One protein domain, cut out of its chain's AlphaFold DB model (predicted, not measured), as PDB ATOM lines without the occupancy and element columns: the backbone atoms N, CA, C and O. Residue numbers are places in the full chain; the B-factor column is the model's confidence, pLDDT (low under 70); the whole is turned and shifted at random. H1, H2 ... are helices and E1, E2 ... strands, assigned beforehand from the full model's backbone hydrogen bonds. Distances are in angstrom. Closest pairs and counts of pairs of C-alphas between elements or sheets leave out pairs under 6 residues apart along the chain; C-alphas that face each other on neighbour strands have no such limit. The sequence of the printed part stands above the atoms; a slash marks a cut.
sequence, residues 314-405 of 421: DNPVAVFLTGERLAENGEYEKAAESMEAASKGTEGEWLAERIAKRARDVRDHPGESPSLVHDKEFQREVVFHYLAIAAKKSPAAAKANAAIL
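Overview. This is residues 314 to 405 of the 421 residues of an uncharacterized protein of Planctomycetes bacterium (UniProt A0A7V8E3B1). Two long helices, H3 and H4, run opposite ways with their lines at only 8 degrees, shifted along each other and only loosely side by side; a small head of H1, H2 and the short hairpin E1 and E2 lies on the side of H3 away from H4, with H1 and H2 packed on H3. H4 reaches on past H3 as an arm, and H5 turns off its far end, where residues 393 to 399 stick out. The printed part has 92 residues, with five named helices and two named strands in the order H1, E1, E2, H2, H3, H4, H5; the sheet is E1 - E2, antiparallel, and the class is mostly helix. The whole is loose, with a radius of gyration of the C-alphas of 17.1 A and spans of 56 by 28 by 17 A.

Along the chain. Start at the sheet: E1 is residues 324 to 326 and E2 is residues 332 to 334. Before them, find C-alpha 316 at (11.392, 17.474, 19.675), where H1 begins; it runs to residue 322, 9.9 A. After them comes H2, residues 339 to 343. From C-alpha 349 at (-7.522, 20.738, 23.689), H3 runs to residue 364, 22.4 A. H4, residues 376 to 392, is 23.9 A long. H5, residues 395 to 405, is 15.2 A long and ends at C-alpha 405, (-33.475, 20.781, 32.799).

Arrangement. Look first at the hairpin E1 and E2, antiparallel at 140 degrees between directions: N 325 and O 333 are 2.9 A apart, within hydrogen-bond range, and so are N 333 and O 325, at 2.9 A. The closest C-alphas of H1 and E1, those of Val 319 and Arg 325, are 5.4 A apart. H1 touches H3, about perpendicular at 78 degrees, with residues 355 to 360 of H3 alone; the closest C-alphas, Thr 322 and Ala 356, are 4.3 A apart. H2 touches H3 with residues 349 to 356 of H3 alone, closest at the C-alphas of Ser 343 and Glu 349, 4.6 A. H1 and H2 only just touch, with 3 pairs of C-alphas within 8 A, the closest being Phe 320 and Met 339 at 5.6 A. H3 and H4 are close but not clearly touching: C-alphas 351 and 382, the closest, are 7.4 A apart, at a shallow tilt of 8 degrees, opposite ways. H4 and H5 are also close but not clearly touching, at a steep tilt of 61 degrees, the same way; their closest C-alphas, 391 and 397, are 6.5 A apart. H3 and H5 are apart. In H1, H2, H3, H4 and H5 every O i to N i+4 pair is within hydrogen-bond range.

Size, cuts and confidence. The C-alphas of Glu 328 and Ala 403, the two farthest apart, are 56.5 A apart. The printed part has no cut. The link from H3 to H4, 11 residues, is long; the other links are tight. The mean pLDDT of the printed part is 71.0, and 39 residues are under 70, among them residues 365 to 377 and 396 to 405.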
ATOM      1  N   ASP A 314      12.151  18.932  12.619       71.31
ATOM      2  CA  ASP A 314      12.001  17.666  13.338       71.31
ATOM      3  C   ASP A 314      12.519  17.721  14.783       71.31
ATOM      4  O   ASP A 314      12.673  16.695  15.446       71.31
ATOM      5  N   ASN A 315      12.811  18.921  15.298       77.44
ATOM      6  CA  ASN A 315      13.261  19.045  16.675       77.44
ATOM      7  C   ASN A 315      12.141  18.642  17.644       77.44
ATOM      8  O   ASN A 315      10.995  19.023  17.410       77.44
ATOM      9  N   PRO A 316      12.430  17.945  18.759       78.00
ATOM     10  CA  PRO A 316      11.392  17.474  19.675       78.00
ATOM     11  C   PRO A 316      10.438  18.568  20.168       78.00
ATOM     12  O   PRO A 316       9.266  18.303  20.404       78.00
ATOM     13  N   VAL A 317      10.907  19.811  20.292       70.25
ATOM     14  CA  VAL A 317      10.082  20.958  20.689       70.25
ATOM     15  C   VAL A 317       9.207  21.447  19.532       70.25
ATOM     16  O   VAL A 317       8.040  21.742  19.750       70.25
ATOM     17  N   ALA A 318       9.709  21.480  18.299       69.81
ATOM     18  CA  ALA A 318       8.945  21.783  17.094       69.81
ATOM     19  C   ALA A 318       7.901  20.699  16.819       69.81
ATOM     20  O   ALA A 318       6.747  21.031  16.576       69.81
ATOM     21  N   VAL A 319       8.270  19.425  16.935       76.12
ATOM     22  CA  VAL A 319       7.361  18.278  16.830       76.12
ATOM     23  C   VAL A 319       6.280  18.355  17.907       76.12
ATOM     24  O   VAL A 319       5.090  18.250  17.607       76.12
ATOM     25  N   PHE A 320       6.672  18.647  19.150       79.06
ATOM     26  CA  PHE A 320       5.727  18.834  20.245       79.06
ATOM     27  C   PHE A 320       4.764  20.005  19.995       79.06
ATOM     28  O   PHE A 320       3.558  19.868  20.213       79.06
ATOM     29  N   LEU A 321       5.276  21.148  19.522       70.44
ATOM     30  CA  LEU A 321       4.495  22.361  19.273       70.44
ATOM     31  C   LEU A 321       3.593  22.253  18.039       70.44
ATOM     32  O   LEU A 321       2.464  22.721  18.093       70.44
ATOM     33  N   THR A 322       4.076  21.676  16.937       71.81
ATOM     34  CA  THR A 322       3.351  21.585  15.654       71.81
ATOM     35  C   THR A 322       2.423  20.380  15.575       71.81
ATOM     36  O   THR A 322       1.486  20.391  14.779       71.81
ATOM     37  N   GLY A 323       2.685  19.346  16.376       78.31
ATOM     38  CA  GLY A 323       2.006  18.062  16.278       78.31
ATOM     39  C   GLY A 323       2.359  17.258  15.035       78.31
ATOM     40  O   GLY A 323       1.692  16.264  14.743       78.31
ATOM     41  N   GLU A 324       3.408  17.655  14.317       79.50
ATOM     42  CA  GLU A 324       3.854  17.023  13.084       79.50
ATOM     43  C   GLU A 324       5.366  16.797  13.101       79.50
ATOM     44  O   GLU A 324       6.115  17.580  13.677       79.50
ATOM     45  N   ARG A 325       5.815  15.732  12.439       80.69
ATOM     46  CA  ARG A 325       7.231  15.435  12.201       80.69
ATOM     47  C   ARG A 325       7.479  15.184  10.723       80.69
ATOM     48  O   ARG A 325       6.546  14.821  10.006       80.69
ATOM     49  N   LEU A 326       8.699  15.408  10.258       74.38
ATOM     50  CA  LEU A 326       9.046  15.226   8.852       74.38
ATOM     51  C   LEU A 326       9.413  13.757   8.605       74.38
ATOM     52  O   LEU A 326      10.426  13.275   9.100       74.38
ATOM     53  N   ALA A 327       8.593  13.040   7.844       74.25
ATOM     54  CA  ALA A 327       8.868  11.662   7.459       74.25
ATOM     55  C   ALA A 327      10.017  11.579   6.434       74.25
ATOM     56  O   ALA A 327      10.363  12.557   5.768       74.25
ATOM     57  N   GLU A 328      10.591  10.384   6.261       64.62
ATOM     58  CA  GLU A 328      11.717  10.139   5.338       64.62
ATOM     59  C   GLU A 328      11.402  10.496   3.874       64.62
ATOM     60  O   GLU A 328      12.302  10.803   3.094       64.62
ATOM     61  N   ASN A 329      10.122  10.488   3.493       61.66
ATOM     62  CA  ASN A 329       9.653  10.889   2.163       61.66
ATOM     63  C   ASN A 329       9.544  12.420   1.987       61.66
ATOM     64  O   ASN A 329       9.168  12.883   0.909       61.66
ATOM     65  N   GLY A 330       9.866  13.201   3.022       63.19
ATOM     66  CA  GLY A 330       9.774  14.659   3.032       63.19
ATOM     67  C   GLY A 330       8.360  15.206   3.253       63.19
ATOM     68  O   GLY A 330       8.158  16.413   3.106       63.19
ATOM     69  N   GLU A 331       7.386  14.359   3.590       71.81
ATOM     70  CA  GLU A 331       6.034  14.770   3.976       71.81
ATOM     71  C   GLU A 331       5.919  14.899   5.500       71.81
ATOM     72  O   GLU A 331       6.620  14.226   6.251       71.81
ATOM     73  N   TYR A 332       5.027  15.768   5.976       74.69
ATOM     74  CA  TYR A 332       4.755  15.890   7.406       74.69
ATOM     75  C   TYR A 332       3.707  14.864   7.845       74.69
ATOM     76  O   TYR A 332       2.614  14.802   7.282       74.69
ATOM     77  N   GLU A 333       4.018  14.089   8.881       79.69
ATOM     78  CA  GLU A 333       3.099  13.137   9.506       79.69
ATOM     79  C   GLU A 333       2.746  13.550  10.937       79.69
ATOM     80  O   GLU A 333       3.499  14.265  11.596       79.69
ATOM     81  N   LYS A 334       1.599  13.085  11.447       83.50
ATOM     82  CA  LYS A 334       1.168  13.395  12.817       83.50
ATOM     83  C   LYS A 334       2.102  12.769  13.851       83.50
ATOM     84  O   LYS A 334       2.323  11.560  13.850       83.50
ATOM     85  N   ALA A 335       2.551  13.581  14.800       80.25
ATOM     86  CA  ALA A 335       3.359  13.146  15.923       80.25
ATOM     87  C   ALA A 335       2.482  12.719  17.111       80.25
ATOM     88  O   ALA A 335       1.594  13.452  17.558       80.25
ATOM     89  N   ALA A 336       2.759  11.527  17.647       74.75
ATOM     90  CA  ALA A 336       2.075  11.005  18.831       74.75
ATOM     91  C   ALA A 336       2.433  11.797  20.103       74.75
ATOM     92  O   ALA A 336       1.606  11.946  20.999       74.75
ATOM     93  N   GLU A 337       3.654  12.330  20.159       77.44
ATOM     94  CA  GLU A 337       4.174  13.149  21.255       77.44
ATOM     95  C   GLU A 337       4.009  14.631  20.912       77.44
ATOM     96  O   GLU A 337       4.953  15.325  20.541       77.44
ATOM     97  N   SER A 338       2.768  15.110  20.990       84.94
ATOM     98  CA  SER A 338       2.414  16.489  20.653       84.94
ATOM     99  C   SER A 338       1.566  17.153  21.720       84.94
ATOM    100  O   SER A 338       0.888  16.491  22.508       84.94
ATOM    101  N   MET A 339       1.564  18.483  21.727       81.44
ATOM    102  CA  MET A 339       0.678  19.259  22.586       81.44
ATOM    103  C   MET A 339      -0.802  18.981  22.267       81.44
ATOM    104  O   MET A 339      -1.619  18.913  23.185       81.44
ATOM    105  N   GLU A 340      -1.149  18.756  20.994       84.69
ATOM    106  CA  GLU A 340      -2.491  18.308  20.580       84.69
ATOM    107  C   GLU A 340      -2.830  16.944  21.205       84.69
ATOM    108  O   GLU A 340      -3.883  16.784  21.819       84.69
ATOM    109  N   ALA A 341      -1.919  15.969  21.136       83.69
ATOM    110  CA  ALA A 341      -2.138  14.655  21.736       83.69
ATOM    111  C   ALA A 341      -2.231  14.711  23.272       83.69
ATOM    112  O   ALA A 341      -3.105  14.070  23.857       83.69
ATOM    113  N   ALA A 342      -1.373  15.500  23.926       82.88
ATOM    114  CA  ALA A 342      -1.314  15.628  25.384       82.88
ATOM    115  C   ALA A 342      -2.517  16.372  25.989       82.88
ATOM    116  O   ALA A 342      -2.855  16.166  27.153       82.88
ATOM    117  N   SER A 343      -3.158  17.246  25.212       85.88
ATOM    118  CA  SER A 343      -4.315  18.034  25.650       85.88
ATOM    119  C   SER A 343      -5.658  17.412  25.275       85.88
ATOM    120  O   SER A 343      -6.693  17.914  25.723       85.88
ATOM    121  N   LYS A 344      -5.666  16.321  24.504       90.75
ATOM    122  CA  LYS A 344      -6.881  15.649  24.039       90.75
ATOM    123  C   LYS A 344      -7.822  15.294  25.196       90.75
ATOM    124  O   LYS A 344      -7.425  14.632  26.155       90.75
ATOM    125  N   GLY A 345      -9.083  15.710  25.102       85.62
ATOM    126  CA  GLY A 345     -10.107  15.500  26.128       85.62
ATOM    127  C   GLY A 345      -9.990  16.412  27.355       85.62
ATOM    128  O   GLY A 345     -10.755  16.246  28.306       85.62
ATOM    129  N   THR A 346      -9.055  17.366  27.364       87.69
ATOM    130  CA  THR A 346      -8.903  18.360  28.437       87.69
ATOM    131  C   THR A 346      -9.519  19.703  28.039       87.69
ATOM    132  O   THR A 346      -9.784  19.963  26.868       87.69
ATOM    133  N   GLU A 347      -9.690  20.622  28.998       78.25
ATOM    134  CA  GLU A 347     -10.108  22.002  28.690       78.25
ATOM    135  C   GLU A 347      -9.098  22.752  27.794       78.25
ATOM    136  O   GLU A 347      -9.446  23.774  27.207       78.25
ATOM    137  N   GLY A 348      -7.857  22.258  27.685       75.81
ATOM    138  CA  GLY A 348      -6.797  22.847  26.868       75.81
ATOM    139  C   GLY A 348      -6.752  22.367  25.415       75.81
ATOM    140  O   GLY A 348      -5.994  22.950  24.643       75.81
ATOM    141  N   GLU A 349      -7.544  21.356  25.031       86.56
ATOM    142  CA  GLU A 349      -7.522  20.738  23.689       86.56
ATOM    143  C   GLU A 349      -7.663  21.780  22.574       86.56
ATOM    144  O   GLU A 349      -6.827  21.871  21.680       86.56
ATOM    145  N   TRP A 350      -8.662  22.656  22.694       88.25
ATOM    146  CA  TRP A 350      -8.925  23.699  21.702       88.25
ATOM    147  C   TRP A 350      -7.743  24.666  21.522       88.25
ATOM    148  O   TRP A 350      -7.406  25.045  20.400       88.25
ATOM    149  N   LEU A 351      -7.103  25.078  22.623       80.25
ATOM    150  CA  LEU A 351      -5.971  26.004  22.560       80.25
ATOM    151  C   LEU A 351      -4.747  25.319  21.946       80.25
ATOM    152  O   LEU A 351      -4.046  25.927  21.140       80.25
ATOM    153  N   ALA A 352      -4.513  24.058  22.306       80.19
ATOM    154  CA  ALA A 352      -3.416  23.271  21.771       80.19
ATOM    155  C   ALA A 352      -3.534  23.072  20.254       80.19
ATOM    156  O   ALA A 352      -2.564  23.336  19.547       80.19
ATOM    157  N   GLU A 353      -4.720  22.715  19.745       85.75
ATOM    158  CA  GLU A 353      -4.997  22.629  18.300       85.75
ATOM    159  C   GLU A 353      -4.703  23.952  17.588       85.75
ATOM    160  O   GLU A 353      -4.138  23.989  16.491       85.75
ATOM    161  N   ARG A 354      -5.056  25.075  18.221       82.94
ATOM    162  CA  ARG A 354      -4.875  26.399  17.626       82.94
ATOM    163  C   ARG A 354      -3.413  26.838  17.596       82.94
ATOM    164  O   ARG A 354      -2.972  27.367  16.576       82.94
ATOM    165  N   ILE A 355      -2.656  26.579  18.663       79.12
ATOM    166  CA  ILE A 355      -1.210  26.835  18.697       79.12
ATOM    167  C   ILE A 355      -0.485  25.914  17.708       79.12
ATOM    168  O   ILE A 355       0.365  26.394  16.964       79.12
ATOM    169  N   ALA A 356      -0.852  24.633  17.629       82.88
ATOM    170  CA  ALA A 356      -0.235  23.687  16.704       82.88
ATOM    171  C   ALA A 356      -0.519  24.027  15.244       82.88
ATOM    172  O   ALA A 356       0.394  24.057  14.417       82.88
ATOM    173  N   LYS A 357      -1.770  24.367  14.907       83.88
ATOM    174  CA  LYS A 357      -2.099  24.920  13.587       83.88
ATOM    175  C   LYS A 357      -1.246  26.152  13.285       83.88
ATOM    176  O   LYS A 357      -0.704  26.264  12.193       83.88
ATOM    177  N   ARG A 358      -1.090  27.061  14.247       75.94
ATOM    178  CA  ARG A 358      -0.308  28.279  14.030       75.94
ATOM    179  C   ARG A 358       1.180  27.998  13.831       75.94
ATOM    180  O   ARG A 358       1.786  28.577  12.937       75.94
ATOM    181  N   ALA A 359       1.765  27.115  14.634       75.12
ATOM    182  CA  ALA A 359       3.156  26.702  14.481       75.12
ATOM    183  C   ALA A 359       3.409  26.122  13.076       75.12
ATOM    184  O   ALA A 359       4.420  26.447  12.453       75.12
ATOM    185  N   ARG A 360       2.444  25.359  12.537       81.69
ATOM    186  CA  ARG A 360       2.447  24.891  11.141       81.69
ATOM    187  C   ARG A 360       2.320  26.038  10.140       81.69
ATOM    188  O   ARG A 360       3.147  26.140   9.244       81.69
ATOM    189  N   ASP A 361       1.376  26.961  10.336       75.69
ATOM    190  CA  ASP A 361       1.217  28.131   9.458       75.69
ATOM    191  C   ASP A 361       2.526  28.950   9.366       75.69
ATOM    192  O   ASP A 361       2.903  29.390   8.282       75.69
ATOM    193  N   VAL A 362       3.244  29.119  10.483       68.31
ATOM    194  CA  VAL A 362       4.530  29.837  10.569       68.31
ATOM    195  C   VAL A 362       5.684  29.076   9.909       68.31
ATOM    196  O   VAL A 362       6.550  29.696   9.282       68.31
ATOM    197  N   ARG A 363       5.710  27.747  10.049       74.69
ATOM    198  CA  ARG A 363       6.653  26.862   9.353       74.69
ATOM    199  C   ARG A 363       6.456  26.951   7.837       74.69
ATOM    200  O   ARG A 363       7.430  27.097   7.102       74.69
ATOM    201  N   ASP A 364       5.202  26.905   7.397       72.25
ATOM    202  CA  ASP A 364       4.832  26.753   5.989       72.25
ATOM    203  C   ASP A 364       4.788  28.099   5.232       72.25
ATOM    204  O   ASP A 364       5.062  28.133   4.032       72.25
ATOM    205  N   HIS A 365       4.518  29.215   5.927       69.00
ATOM    206  CA  HIS A 365       4.369  30.563   5.348       69.00
ATOM    207  C   HIS A 365       5.258  31.605   6.065       69.00
ATOM    208  O   HIS A 365       4.764  32.533   6.726       69.00
ATOM    209  N   PRO A 366       6.594  31.471   5.978       56.44
ATOM    210  CA  PRO A 366       7.528  32.326   6.706       56.44
ATOM    211  C   PRO A 366       7.455  33.790   6.239       56.44
ATOM    212  O   PRO A 366       7.783  34.100   5.097       56.44
ATOM    213  N   GLY A 367       7.090  34.702   7.150       54.75
ATOM    214  CA  GLY A 367       7.034  36.154   6.909       54.75
ATOM    215  C   GLY A 367       5.641  36.717   6.598       54.75
ATOM    216  O   GLY A 367       5.467  37.932   6.621       54.75
ATOM    217  N   GLU A 368       4.647  35.857   6.371       62.12
ATOM    218  CA  GLU A 368       3.251  36.259   6.120       62.12
ATOM    219  C   GLU A 368       2.371  36.147   7.373       62.12
ATOM    220  O   GLU A 368       1.334  36.800   7.490       62.12
ATOM    221  N   SER A 369       2.807  35.339   8.339       60.12
ATOM    222  CA  SER A 369       2.103  35.096   9.594       60.12
ATOM    223  C   SER A 369       2.564  36.074  10.692       60.12
ATOM    224  O   SER A 369       3.742  36.042  11.053       60.12
ATOM    225  N   PRO A 370       1.683  36.928  11.261       56.72
ATOM    226  CA  PRO A 370       2.017  37.738  12.436       56.72
ATOM    227  C   PRO A 370       2.461  36.882  13.637       56.72
ATOM    228  O   PRO A 370       2.087  35.714  13.757       56.72
ATOM    229  N   SER A 371       3.232  37.460  14.562       58.97
ATOM    230  CA  SER A 371       3.625  36.773  15.805       58.97
ATOM    231  C   SER A 371       2.386  36.262  16.570       58.97
ATOM    232  O   SER A 371       1.321  36.877  16.499       58.97
ATOM    233  N   LEU A 372       2.500  35.151  17.304       59.28
ATOM    234  CA  LEU A 372       1.413  34.537  18.086       59.28
ATOM    235  C   LEU A 372       0.775  35.528  19.081       59.28
ATOM    236  O   LEU A 372      -0.439  35.516  19.284       59.28
ATOM    237  N   VAL A 373       1.564  36.449  19.636       52.09
ATOM    238  CA  VAL A 373       1.114  37.515  20.547       52.09
ATOM    239  C   VAL A 373       0.750  38.827  19.833       52.09
ATOM    240  O   VAL A 373       0.268  39.765  20.464       52.09
ATOM    241  N   HIS A 374       0.887  38.919  18.515       55.56
ATOM    242  CA  HIS A 374       0.455  40.096  17.744       55.56
ATOM    243  C   HIS A 374      -0.593  39.792  16.678       55.56
ATOM    244  O   HIS A 374      -1.142  40.708  16.057       55.56
ATOM    245  N   ASP A 375      -0.939  38.523  16.520       66.56
ATOM    246  CA  ASP A 375      -2.075  38.085  15.743       66.56
ATOM    247  C   ASP A 375      -3.370  38.435  16.492       66.56
ATOM    248  O   ASP A 375      -3.863  37.706  17.353       66.56
ATOM    249  N   LYS A 376      -3.914  39.615  16.173       68.31
ATOM    250  CA  LYS A 376      -5.146  40.139  16.781       68.31
ATOM    251  C   LYS A 376      -6.334  39.205  16.584       68.31
ATOM    252  O   LYS A 376      -7.257  39.232  17.395       68.31
ATOM    253  N   GLU A 377      -6.343  38.423  15.509       69.69
ATOM    254  CA  GLU A 377      -7.404  37.465  15.238       69.69
ATOM    255  C   GLU A 377      -7.279  36.261  16.166       69.69
ATOM    256  O   GLU A 377      -8.241  35.953  16.870       69.69
ATOM    257  N   PHE A 378      -6.083  35.683  16.280       73.25
ATOM    258  CA  PHE A 378      -5.795  34.621  17.242       73.25
ATOM    259  C   PHE A 378      -6.064  35.064  18.689       73.25
ATOM    260  O   PHE A 378      -6.777  34.387  19.427       73.25
ATOM    261  N   GLN A 379      -5.582  36.241  19.095       66.62
ATOM    262  CA  GLN A 379      -5.844  36.790  20.431       66.62
ATOM    263  C   GLN A 379      -7.335  36.949  20.710       66.62
ATOM    264  O   GLN A 379      -7.815  36.586  21.784       66.62
ATOM    265  N   ARG A 380      -8.080  37.488  19.741       68.75
ATOM    266  CA  ARG A 380      -9.529  37.652  19.837       68.75
ATOM    267  C   ARG A 380     -10.221  36.296  19.975       68.75
ATOM    268  O   ARG A 380     -11.098  36.169  20.825       68.75
ATOM    269  N   GLU A 381      -9.827  35.296  19.186       72.81
ATOM    270  CA  GLU A 381     -10.346  33.926  19.289       72.81
ATOM    271  C   GLU A 381     -10.088  33.326  20.676       72.81
ATOM    272  O   GLU A 381     -11.021  32.829  21.305       72.81
ATOM    273  N   VAL A 382      -8.858  33.434  21.188       71.69
ATOM    274  CA  VAL A 382      -8.475  32.929  22.516       71.69
ATOM    275  C   VAL A 382      -9.281  33.618  23.617       71.69
ATOM    276  O   VAL A 382      -9.862  32.950  24.475       71.69
ATOM    277  N   VAL A 383      -9.389  34.950  23.577       65.31
ATOM    278  CA  VAL A 383     -10.178  35.723  24.547       65.31
ATOM    279  C   VAL A 383     -11.649  35.310  24.506       65.31
ATOM    280  O   VAL A 383     -12.225  35.029  25.556       65.31
ATOM    281  N   PHE A 384     -12.267  35.218  23.323       63.22
ATOM    282  CA  PHE A 384     -13.666  34.795  23.215       63.22
ATOM    283  C   PHE A 384     -13.885  33.354  23.667       63.22
ATOM    284  O   PHE A 384     -14.906  33.074  24.294       63.22
ATOM    285  N   HIS A 385     -12.940  32.456  23.403       73.06
ATOM    286  CA  HIS A 385     -13.014  31.077  23.864       73.06
ATOM    287  C   HIS A 385     -13.023  30.996  25.397       73.06
ATOM    288  O   HIS A 385     -13.930  30.399  25.984       73.06
ATOM    289  N   TYR A 386     -12.084  31.670  26.065       68.19
ATOM    290  CA  TYR A 386     -12.046  31.701  27.529       68.19
ATOM    291  C   TYR A 386     -13.245  32.432  28.136       68.19
ATOM    292  O   TYR A 386     -13.790  31.973  29.141       68.19
ATOM    293  N   LEU A 387     -13.721  33.514  27.509       57.81
ATOM    294  CA  LEU A 387     -14.962  34.175  27.912       57.81
ATOM    295  C   LEU A 387     -16.170  33.242  27.770       57.81
ATOM    296  O   LEU A 387     -17.016  33.223  28.659       57.81
ATOM    297  N   ALA A 388     -16.247  32.433  26.712       66.19
ATOM    298  CA  ALA A 388     -17.319  31.461  26.520       66.19
ATOM    299  C   ALA A 388     -17.269  30.326  27.559       66.19
ATOM    300  O   ALA A 388     -18.312  29.937  28.090       66.19
ATOM    301  N   ILE A 389     -16.080  29.821  27.905       70.25
ATOM    302  CA  ILE A 389     -15.901  28.841  28.993       70.25
ATOM    303  C   ILE A 389     -16.313  29.449  30.338       70.25
ATOM    304  O   ILE A 389     -17.093  28.846  31.078       70.25
ATOM    305  N   ALA A 390     -15.830  30.653  30.650       63.28
ATOM    306  CA  ALA A 390     -16.170  31.354  31.884       63.28
ATOM    307  C   ALA A 390     -17.675  31.653  31.965       63.28
ATOM    308  O   ALA A 390     -18.295  31.452  33.010       63.28
ATOM    309  N   ALA A 391     -18.290  32.055  30.849       62.69
ATOM    310  CA  ALA A 391     -19.724  32.280  30.750       62.69
ATOM    311  C   ALA A 391     -20.515  30.992  31.005       62.69
ATOM    312  O   ALA A 391     -21.461  31.037  31.788       62.69
ATOM    313  N   LYS A 392     -20.108  29.840  30.449       68.69
ATOM    314  CA  LYS A 392     -20.719  28.524  30.739       68.69
ATOM    315  C   LYS A 392     -20.634  28.142  32.220       68.69
ATOM    316  O   LYS A 392     -21.558  27.525  32.740       68.69
ATOM    317  N   LYS A 393     -19.552  28.532  32.900       70.62
ATOM    318  CA  LYS A 393     -19.337  28.311  34.341       70.62
ATOM    319  C   LYS A 393     -19.990  29.389  35.225       70.62
ATOM    320  O   LYS A 393     -19.909  29.309  36.449       70.62
ATOM    321  N   SER A 394     -20.638  30.399  34.639       64.25
ATOM    322  CA  SER A 394     -21.223  31.510  35.395       64.25
ATOM    323  C   SER A 394     -22.502  31.105  36.146       64.25
ATOM    324  O   SER A 394     -23.246  30.233  35.684       64.25
ATOM    325  N   PRO A 395     -22.855  31.797  37.249       71.94
ATOM    326  CA  PRO A 395     -24.134  31.593  37.932       71.94
ATOM    327  C   PRO A 395     -25.350  31.807  37.020       71.94
ATOM    328  O   PRO A 395     -26.383  31.167  37.203       71.94
ATOM    329  N   ALA A 396     -25.239  32.698  36.028       54.69
ATOM    330  CA  ALA A 396     -26.298  32.957  35.057       54.69
ATOM    331  C   ALA A 396     -26.489  31.774  34.095       54.69
ATOM    332  O   ALA A 396     -27.620  31.338  33.888       54.69
ATOM    333  N   ALA A 397     -25.400  31.198  33.576       53.25
ATOM    334  CA  ALA A 397     -25.467  29.986  32.761       53.25
ATOM    335  C   ALA A 397     -25.925  28.770  33.572       53.25
ATOM    336  O   ALA A 397     -26.731  27.983  33.083       53.25
ATOM    337  N   ALA A 398     -25.506  28.653  34.836       63.09
ATOM    338  CA  ALA A 398     -26.001  27.619  35.740       63.09
ATOM    339  C   ALA A 398     -27.519  27.738  35.965       63.09
ATOM    340  O   ALA A 398     -28.232  26.739  35.889       63.09
ATOM    341  N   LYS A 399     -28.037  28.961  36.170       60.03
ATOM    342  CA  LYS A 399     -29.483  29.225  36.280       60.03
ATOM    343  C   LYS A 399     -30.236  28.906  34.987       60.03
ATOM    344  O   LYS A 399     -31.290  28.280  35.050       60.03
ATOM    345  N   ALA A 400     -29.700  29.297  33.831       46.66
ATOM    346  CA  ALA A 400     -30.299  28.990  32.535       46.66
ATOM    347  C   ALA A 400     -30.349  27.475  32.277       46.66
ATOM    348  O   ALA A 400     -31.389  26.945  31.897       46.66
ATOM    349  N   ASN A 401     -29.263  26.756  32.573       51.16
ATOM    350  CA  ASN A 401     -29.205  25.304  32.421       51.16
ATOM    351  C   ASN A 401     -30.159  24.584  33.394       51.16
ATOM    352  O   ASN A 401     -30.854  23.644  33.016       51.16
ATOM    353  N   ALA A 402     -30.269  25.067  34.637       59.78
ATOM    354  CA  ALA A 402     -31.236  24.551  35.604       59.78
ATOM    355  C   ALA A 402     -32.690  24.750  35.140       59.78
ATOM    356  O   ALA A 402     -33.515  23.853  35.321       59.78
ATOM    357  N   ALA A 403     -32.999  25.889  34.512       50.88
ATOM    358  CA  ALA A 403     -34.315  26.156  33.937       50.88
ATOM    359  C   ALA A 403     -34.630  25.222  32.754       50.88
ATOM    360  O   ALA A 403     -35.730  24.673  32.699       50.88
ATOM    361  N   ILE A 404     -33.660  24.975  31.866       49.28
ATOM    362  CA  ILE A 404     -33.793  24.032  30.741       49.28
ATOM    363  C   ILE A 404     -34.071  22.610  31.252       49.28
ATOM    364  O   ILE A 404     -35.063  21.998  30.865       49.28
ATOM    365  N   LEU A 405     -33.274  22.110  32.201       55.78
ATOM    366  CA  LEU A 405     -33.475  20.781  32.799       55.78
ATOM    367  C   LEU A 405     -34.787  20.671  33.597       55.78
ATOM    368  O   LEU A 405     -35.346  19.581  33.754       55.78
TER     369      LEU A 405